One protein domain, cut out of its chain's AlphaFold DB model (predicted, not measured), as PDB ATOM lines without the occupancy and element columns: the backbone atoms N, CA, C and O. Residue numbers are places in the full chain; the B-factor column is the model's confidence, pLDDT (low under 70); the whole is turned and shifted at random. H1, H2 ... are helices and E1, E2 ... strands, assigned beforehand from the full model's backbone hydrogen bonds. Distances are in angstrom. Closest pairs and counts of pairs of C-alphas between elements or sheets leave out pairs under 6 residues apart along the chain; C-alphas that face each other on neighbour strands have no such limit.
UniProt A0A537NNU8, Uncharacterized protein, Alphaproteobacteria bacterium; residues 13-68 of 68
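AT A GLANCE: This is residues 13 to 68 of the 68 residues of an uncharacterized protein of Alphaproteobacteria bacterium (UniProt A0A537NNU8). A small three-stranded antiparallel sheet, E2, E1 and E3, has one face covered by two helices: H2 runs slantwise over E2 and E1, while the short H1 sits beyond one end of H2, near the ends of E1 and E2. The long loop of the hairpin E1 and E2, residues 28 to 38, reaches away from H1 to the far end of the longest axis. The printed part has 56 residues, with two named helices and three named strands in the order H1, E1, E2, E3, H2; the sheet's order is E2, E1, E3, and the class is mixed, helices and strands. The whole is compact, with a radius of gyration of the C-alphas of 11.3 A and spans of 32 by 24 by 14 A.

HOW THE PARTS SIT: H1, residues 13 to 19, is on the sheet formed by E1, residues 23 to 27, E2, residues 39 to 42, and E3, residues 50 to 52. The closest C-alphas of H1 and E1 are those of Ala 17 and His 23, 6.5 A apart. E1 is the inner strand. E1 and E2 form a hairpin of antiparallel strands at 131 degrees, with N 25 and O 40 at 2.8 A and N 40 and O 25 at 3.0 A, within hydrogen-bond range. E3 is antiparallel to E1 at 135 degrees, with N 26 and O 51 and also N 51 and O 26 at 2.9 A. H2, residues 55 to 66, is on the sheet at a height over the sheet of 9.6 A. It lies over E2 and E1, and on the local plane it runs slantwise to the strands, at 48 degrees to E1. The closest C-alphas of E1 and H2 are those of Pro 24 and Trp 55, 5.9 A apart. H1 and H2 together on one face of the sheet make two layers, one of helices and one of strands. H1 and H2 are close but not clearly touching, with the closest C-alphas, those of Arg 14 and Trp 55, 7.9 A apart; they run opposite ways at a steep tilt of 44 degrees. In H1 and H2 every O i to N i+4 pair is within hydrogen-bond range.

IN THESE COORDINATES: H1 begins at C-alpha 13, (79.473, 112.553, 64.450), and is 10.0 A long from first to last C-alpha. E1 measures 12.7 A, E2 9.5 A and E3 6.3 A. H2 measures 16.1 A and ends at C-alpha 66, (71.867, 106.973, 75.149).

THE WHOLE: The two C-alphas farthest apart are those of Gln 19 and Asp 33, at 34.1 A. The printed part has no cut and ends at Lys 68, the chain's last residue. The link from E1 to E2, 11 residues, is long. Mean pLDDT of the printed part is 73.6, and residues 28 to 37, 45 to 48 and 65 to 68 are under 70.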
ATOM      1  N   ILE A  13      80.461 113.136  65.369       85.06
ATOM      2  CA  ILE A  13      79.473 112.553  64.450       85.06
ATOM      3  C   ILE A  13      79.252 113.498  63.269       85.06
ATOM      4  O   ILE A  13      79.346 113.074  62.118       85.06
ATOM      5  N   ARG A  14      79.046 114.793  63.541       86.38
ATOM      6  CA  ARG A  14      78.843 115.806  62.500       86.38
ATOM      7  C   ARG A  14      80.031 115.906  61.555       86.38
ATOM      8  O   ARG A  14      79.844 115.872  60.345       86.38
ATOM      9  N   ARG A  15      81.250 115.989  62.094       88.88
ATOM     10  CA  ARG A  15      82.470 116.072  61.280       88.88
ATOM     11  C   ARG A  15      82.697 114.808  60.451       88.88
ATOM     12  O   ARG A  15      83.117 114.904  59.305       88.88
ATOM     13  N   TRP A  16      82.418 113.638  61.018       88.12
ATOM     14  CA  TRP A  16      82.550 112.360  60.322       88.12
ATOM     15  C   TRP A  16      81.537 112.210  59.183       88.12
ATOM     16  O   TRP A  16      81.897 111.745  58.103       88.12
ATOM     17  N   ALA A  17      80.291 112.621  59.419       86.88
ATOM     18  CA  ALA A  17      79.244 112.622  58.409       86.88
ATOM     19  C   ALA A  17      79.575 113.598  57.275       86.88
ATOM     20  O   ALA A  17      79.591 113.191  56.121       86.88
ATOM     21  N   ASP A  18      79.948 114.836  57.602       86.12
ATOM     22  CA  ASP A  18      80.312 115.878  56.633       86.12
ATOM     23  C   ASP A  18      81.470 115.443  55.717       86.12
ATOM     24  O   ASP A  18      81.359 115.506  54.495       86.12
ATOM     25  N   GLN A  19      82.527 114.850  56.289       88.44
ATOM     26  CA  GLN A  19      83.654 114.286  55.529       88.44
ATOM     27  C   GLN A  19      83.257 113.194  54.529       88.44
ATOM     28  O   GLN A  19      84.005 112.912  53.595       88.44
ATOM     29  N   ARG A  20      82.115 112.542  54.749       85.12
ATOM     30  CA  ARG A  20      81.595 111.452  53.920       85.12
ATOM     31  C   ARG A  20      80.395 111.881  53.074       85.12
ATOM     32  O   ARG A  20      79.820 111.027  52.409       85.12
ATOM     33  N   GLY A  21      80.009 113.159  53.115       84.62
ATOM     34  CA  GLY A  21      78.786 113.653  52.474       84.62
ATOM     35  C   GLY A  21      77.506 113.048  53.062       84.62
ATOM     36  O   GLY A  21      76.502 112.932  52.370       84.62
ATOM     37  N   GLY A  22      77.561 112.596  54.314       85.19
ATOM     38  CA  GLY A  22      76.434 112.020  55.032       85.19
ATOM     39  C   GLY A  22      75.564 113.093  55.675       85.19
ATOM     40  O   GLY A  22      76.068 114.048  56.273       85.19
ATOM     41  N   HIS A  23      74.253 112.896  55.617       84.75
ATOM     42  CA  HIS A  23      73.267 113.791  56.212       84.75
ATOM     43  C   HIS A  23      72.479 113.085  57.324       84.75
ATOM     44  O   HIS A  23      72.178 111.898  57.211       84.75
ATOM     45  N   PRO A  24      72.133 113.778  58.422       86.00
ATOM     46  CA  PRO A  24      71.321 113.204  59.490       86.00
ATOM     47  C   PRO A  24      69.920 112.859  58.985       86.00
ATOM     48  O   PRO A  24      69.178 113.702  58.475       86.00
ATOM     49  N   ALA A  25      69.538 111.602  59.166       84.94
ATOM     50  CA  ALA A  25      68.235 111.089  58.813       84.94
ATOM     51  C   ALA A  25      67.681 110.187  59.922       84.94
ATOM     52  O   ALA A  25      68.378 109.692  60.808       84.94
ATOM     53  N   THR A  26      66.376 109.970  59.886       79.06
ATOM     54  CA  THR A  26      65.712 109.050  60.802       79.06
ATOM     55  C   THR A  26      64.907 108.053  59.987       79.06
ATOM     56  O   THR A  26      64.219 108.423  59.027       79.06
ATOM     57  N   VAL A  27      64.983 106.778  60.360       73.50
ATOM     58  CA  VAL A  27      64.116 105.749  59.788       73.50
ATOM     59  C   VAL A  27      62.731 105.938  60.394       73.50
ATOM     60  O   VAL A  27      62.545 105.799  61.599       73.50
ATOM     61  N   LYS A  28      61.744 106.262  59.556       63.53
ATOM     62  CA  LYS A  28      60.337 106.335  59.987       63.53
ATOM     63  C   LYS A  28      59.751 104.951  60.292       63.53
ATOM     64  O   LYS A  28      58.814 104.850  61.071       63.53
ATOM     65  N   ALA A  29      60.290 103.914  59.652       57.19
ATOM     66  CA  ALA A  29      59.722 102.571  59.626       57.19
ATOM     67  C   ALA A  29      59.897 101.763  60.925       57.19
ATOM     68  O   ALA A  29      59.218 100.764  61.088       57.19
ATOM     69  N   THR A  30      60.780 102.165  61.843       56.06
ATOM     70  CA  THR A  30      61.054 101.417  63.088       56.06
ATOM     71  C   THR A  30      60.392 102.014  64.328       56.06
ATOM     72  O   THR A  30      60.726 101.639  65.446       56.06
ATOM     73  N   SER A  31      59.431 102.923  64.152       51.72
ATOM     74  CA  SER A  31      58.552 103.376  65.233       51.72
ATOM     75  C   SER A  31      57.368 102.418  65.413       51.72
ATOM     76  O   SER A  31      56.221 102.817  65.248       51.72
ATOM     77  N   GLU A  32      57.644 101.159  65.740       45.53
ATOM     78  CA  GLU A  32      56.665 100.271  66.374       45.53
ATOM     79  C   GLU A  32      57.046 100.186  67.863       45.53
ATOM     80  O   GLU A  32      58.216 100.017  68.200       45.53
ATOM     81  N   ASP A  33      56.075 100.425  68.745       46.28
ATOM     82  CA  ASP A  33      56.204 100.384  70.210       46.28
ATOM     83  C   ASP A  33      57.159 101.402  70.870       46.28
ATOM     84  O   ASP A  33      58.142 101.077  71.530       46.28
ATOM     85  N   GLY A  34      56.821 102.693  70.764       48.91
ATOM     86  CA  GLY A  34      57.230 103.710  71.753       48.91
ATOM     87  C   GLY A  34      58.706 104.139  71.767       48.91
ATOM     88  O   GLY A  34      59.059 105.055  72.512       48.91
ATOM     89  N   GLY A  35      59.559 103.539  70.935       52.22
ATOM     90  CA  GLY A  35      60.949 103.945  70.720       52.22
ATOM     91  C   GLY A  35      61.100 105.026  69.644       52.22
ATOM     92  O   GLY A  35      60.344 105.074  68.669       52.22
ATOM     93  N   ALA A  36      62.100 105.908  69.795       50.81
ATOM     94  CA  ALA A  36      62.570 106.689  68.648       50.81
ATOM     95  C   ALA A  36      63.084 105.691  67.608       50.81
ATOM     96  O   ALA A  36      63.965 104.895  67.915       50.81
ATOM     97  N   GLY A  37      62.519 105.707  66.398       60.75
ATOM     98  CA  GLY A  37      63.023 104.883  65.304       60.75
ATOM     99  C   GLY A  37      64.526 105.096  65.090       60.75
ATOM    100  O   GLY A  37      65.082 106.133  65.453       60.75
ATOM    101  N   ILE A  38      65.179 104.105  64.486       71.44
ATOM    102  CA  ILE A  38      66.636 104.070  64.312       71.44
ATOM    103  C   ILE A  38      67.129 105.367  63.646       71.44
ATOM    104  O   ILE A  38      66.710 105.718  62.533       71.44
ATOM    105  N   LEU A  39      68.054 106.055  64.317       77.12
ATOM    106  CA  LEU A  39      68.793 107.187  63.764       77.12
ATOM    107  C   LEU A  39      69.842 106.678  62.774       77.12
ATOM    108  O   LEU A  39      70.628 105.779  63.082       77.12
ATOM    109  N   ARG A  40      69.864 107.248  61.569       78.12
ATOM    110  CA  ARG A  40      70.827 106.884  60.527       78.12
ATOM    111  C   ARG A  40      71.412 108.117  59.871       78.12
ATOM    112  O   ARG A  40      70.767 109.144  59.743       78.12
ATOM    113  N   LEU A  41      72.644 107.996  59.413       83.06
ATOM    114  CA  LEU A  41      73.189 108.960  58.470       83.06
ATOM    115  C   LEU A  41      72.837 108.450  57.075       83.06
ATOM    116  O   LEU A  41      73.158 107.309  56.740       83.06
ATOM    117  N   ASP A  42      72.087 109.252  56.327       82.88
ATOM    118  CA  ASP A  42      71.785 108.992  54.925       82.88
ATOM    119  C   ASP A  42      73.017 109.363  54.101       82.88
ATOM    120  O   ASP A  42      73.580 110.451  54.254       82.88
ATOM    121  N   PHE A  43      73.451 108.424  53.272       81.00
ATOM    122  CA  PHE A  43      74.549 108.595  52.331       81.00
ATOM    123  C   PHE A  43      73.979 108.362  50.943       81.00
ATOM    124  O   PHE A  43      73.200 107.429  50.752       81.00
ATOM    125  N   ASP A  44      74.362 109.203  49.988       71.62
ATOM    126  CA  ASP A  44      73.824 109.118  48.637       71.62
ATOM    127  C   ASP A  44      74.177 107.758  47.978       71.62
ATOM    128  O   ASP A  44      75.299 107.266  48.170       71.62
ATOM    129  N   PRO A  45      73.262 107.125  47.215       66.12
ATOM    130  CA  PRO A  45      71.963 107.636  46.774       66.12
ATOM    131  C   PRO A  45      70.897 107.648  47.874       66.12
ATOM    132  O   PRO A  45      70.670 106.651  48.563       66.12
ATOM    133  N   LYS A  46      70.223 108.798  47.979       63.62
ATOM    134  CA  LYS A  46      69.123 109.087  48.907       63.62
ATOM    135  C   LYS A  46      68.160 107.911  49.065       63.62
ATOM    136  O   LYS A  46      67.532 107.476  48.098       63.62
ATOM    137  N   ASN A  47      67.994 107.429  50.291       66.31
ATOM    138  CA  ASN A  47      67.042 106.360  50.570       66.31
ATOM    139  C   ASN A  47      65.651 106.949  50.848       66.31
ATOM    140  O   ASN A  47      65.471 107.678  51.818       66.31
ATOM    141  N   GLU A  48      64.631 106.597  50.060       68.94
ATOM    142  CA  GLU A  48      63.251 107.091  50.267       68.94
ATOM    143  C   GLU A  48      62.651 106.657  51.617       68.94
ATOM    144  O   GLU A  48      61.735 107.287  52.148       68.94
ATOM    145  N   SER A  49      63.206 105.594  52.207       72.19
ATOM    146  CA  SER A  49      62.827 105.091  53.532       72.19
ATOM    147  C   SER A  49      63.392 105.932  54.690       72.19
ATOM    148  O   SER A  49      63.001 105.742  55.848       72.19
ATOM    149  N   LEU A  50      64.318 106.850  54.400       76.06
ATOM    150  CA  LEU A  50      64.967 107.728  55.366       76.06
ATOM    151  C   LEU A  50      64.380 109.135  55.264       76.06
ATOM    152  O   LEU A  50      64.342 109.760  54.206       76.06
ATOM    153  N   LYS A  51      63.925 109.670  56.398       78.31
ATOM    154  CA  LYS A  51      63.485 111.061  56.475       78.31
ATOM    155  C   LYS A  51      64.674 111.913  56.892       78.31
ATOM    156  O   LYS A  51      65.149 111.768  58.015       78.31
ATOM    157  N   ASN A  52      65.118 112.811  56.016       80.19
ATOM    158  CA  ASN A  52      66.137 113.797  56.366       80.19
ATOM    159  C   ASN A  52      65.626 114.666  57.525       80.19
ATOM    160  O   ASN A  52      64.522 115.217  57.456       80.19
ATOM    161  N   VAL A  53      66.417 114.775  58.585       83.69
ATOM    162  CA  VAL A  53      66.113 115.586  59.769       83.69
ATOM    163  C   VAL A  53      67.226 116.606  59.986       83.69
ATOM    164  O   VAL A  53      68.267 116.558  59.338       83.69
ATOM    165  N   SER A  54      67.003 117.571  60.868       86.00
ATOM    166  CA  SER A  54      68.066 118.489  61.276       86.00
ATOM    167  C   SER A  54      69.028 117.789  62.233       86.00
ATOM    168  O   SER A  54      68.626 116.897  62.977       86.00
ATOM    169  N   TRP A  55      70.285 118.242  62.271       85.50
ATOM    170  CA  TRP A  55      71.258 117.786  63.272       85.50
ATOM    171  C   TRP A  55      70.738 117.937  64.704       85.50
ATOM    172  O   TRP A  55      70.980 117.066  65.526       85.50
ATOM    173  N   ASP A  56      69.993 119.006  64.974       85.06
ATOM    174  CA  ASP A  56      69.379 119.263  66.278       85.06
ATOM    175  C   ASP A  56      68.398 118.148  66.690       85.06
ATOM    176  O   ASP A  56      68.591 117.502  67.714       85.06
ATOM    177  N   ASP A  57      67.431 117.823  65.825       83.12
ATOM    178  CA  ASP A  57      66.442 116.752  66.046       83.12
ATOM    179  C   ASP A  57      67.096 115.358  66.110       83.12
ATOM    180  O   ASP A  57      66.688 114.502  66.897       83.12
ATOM    181  N   PHE A  58      68.153 115.144  65.318       84.12
ATOM    182  CA  PHE A  58      68.966 113.930  65.364       84.12
ATOM    183  C   PHE A  58      69.655 113.770  66.723       84.12
ATOM    184  O   PHE A  58      69.524 112.720  67.346       84.12
ATOM    185  N   PHE A  59      70.354 114.802  67.203       82.75
ATOM    186  CA  PHE A  59      71.073 114.744  68.475       82.75
ATOM    187  C   PHE A  59      70.133 114.703  69.671       82.75
ATOM    188  O   PHE A  59      70.369 113.929  70.589       82.75
ATOM    189  N   GLN A  60      69.022 115.435  69.628       81.75
ATOM    190  CA  GLN A  60      67.999 115.377  70.668       81.75
ATOM    191  C   GLN A  60      67.452 113.952  70.850       81.75
ATOM    192  O   GLN A  60      67.225 113.501  71.971       81.75
ATOM    193  N   LYS A  61      67.244 113.217  69.751       77.31
ATOM    194  CA  LYS A  61      66.829 111.807  69.807       77.31
ATOM    195  C   LYS A  61      67.961 110.878  70.219       77.31
ATOM    196  O   LYS A  61      67.706 109.920  70.938       77.31
ATOM    197  N   PHE A  62      69.177 111.154  69.760       77.94
ATOM    198  CA  PHE A  62      70.359 110.348  70.047       77.94
ATOM    199  C   PHE A  62      70.705 110.363  71.541       77.94
ATOM    200  O   PHE A  62      70.981 109.321  72.131       77.94
ATOM    201  N   ASP A  63      70.634 111.545  72.151       77.00
ATOM    202  CA  ASP A  63      70.862 111.770  73.577       77.00
ATOM    203  C   ASP A  63      69.823 111.015  74.421       77.00
ATOM    204  O   ASP A  63      70.173 110.260  75.324       77.00
ATOM    205  N   ARG A  64      68.546 111.081  74.013       73.19
ATOM    206  CA  ARG A  64      67.443 110.352  74.659       73.19
ATOM    207  C   ARG A  64      67.605 108.829  74.637       73.19
ATOM    208  O   ARG A  64      67.144 108.166  75.560       73.19
ATOM    209  N   ASP A  65      68.171 108.269  73.571       65.88
ATOM    210  CA  ASP A  65      68.403 106.821  73.453       65.88
ATOM    211  C   ASP A  65      69.619 106.370  74.278       65.88
ATOM    212  O   ASP A  65      69.602 105.304  74.882       65.88
ATOM    213  N   THR A  66      70.644 107.225  74.367       60.22
ATOM    214  CA  THR A  66      71.867 106.973  75.149       60.22
ATOM    215  C   THR A  66      71.619 106.987  76.667       60.22
ATOM    216  O   THR A  66      72.415 106.431  77.418       60.22
ATOM    217  N   GLU A  67      70.521 107.591  77.134       50.25
ATOM    218  CA  GLU A  67      70.160 107.670  78.560       50.25
ATOM    219  C   GLU A  67      69.367 106.444  79.085       50.25
ATOM    220  O   GLU A  67      68.832 106.487  80.193       50.25
ATOM    221  N   LYS A  68      69.269 105.344  78.322       43.25
ATOM    222  CA  LYS A  68      68.579 104.104  78.739       43.25
ATOM    223  C   LYS A  68      69.502 102.982  79.204       43.25
ATOM    224  O   LYS A  68      70.540 102.734  78.555       43.25
TER     225      LYS A  68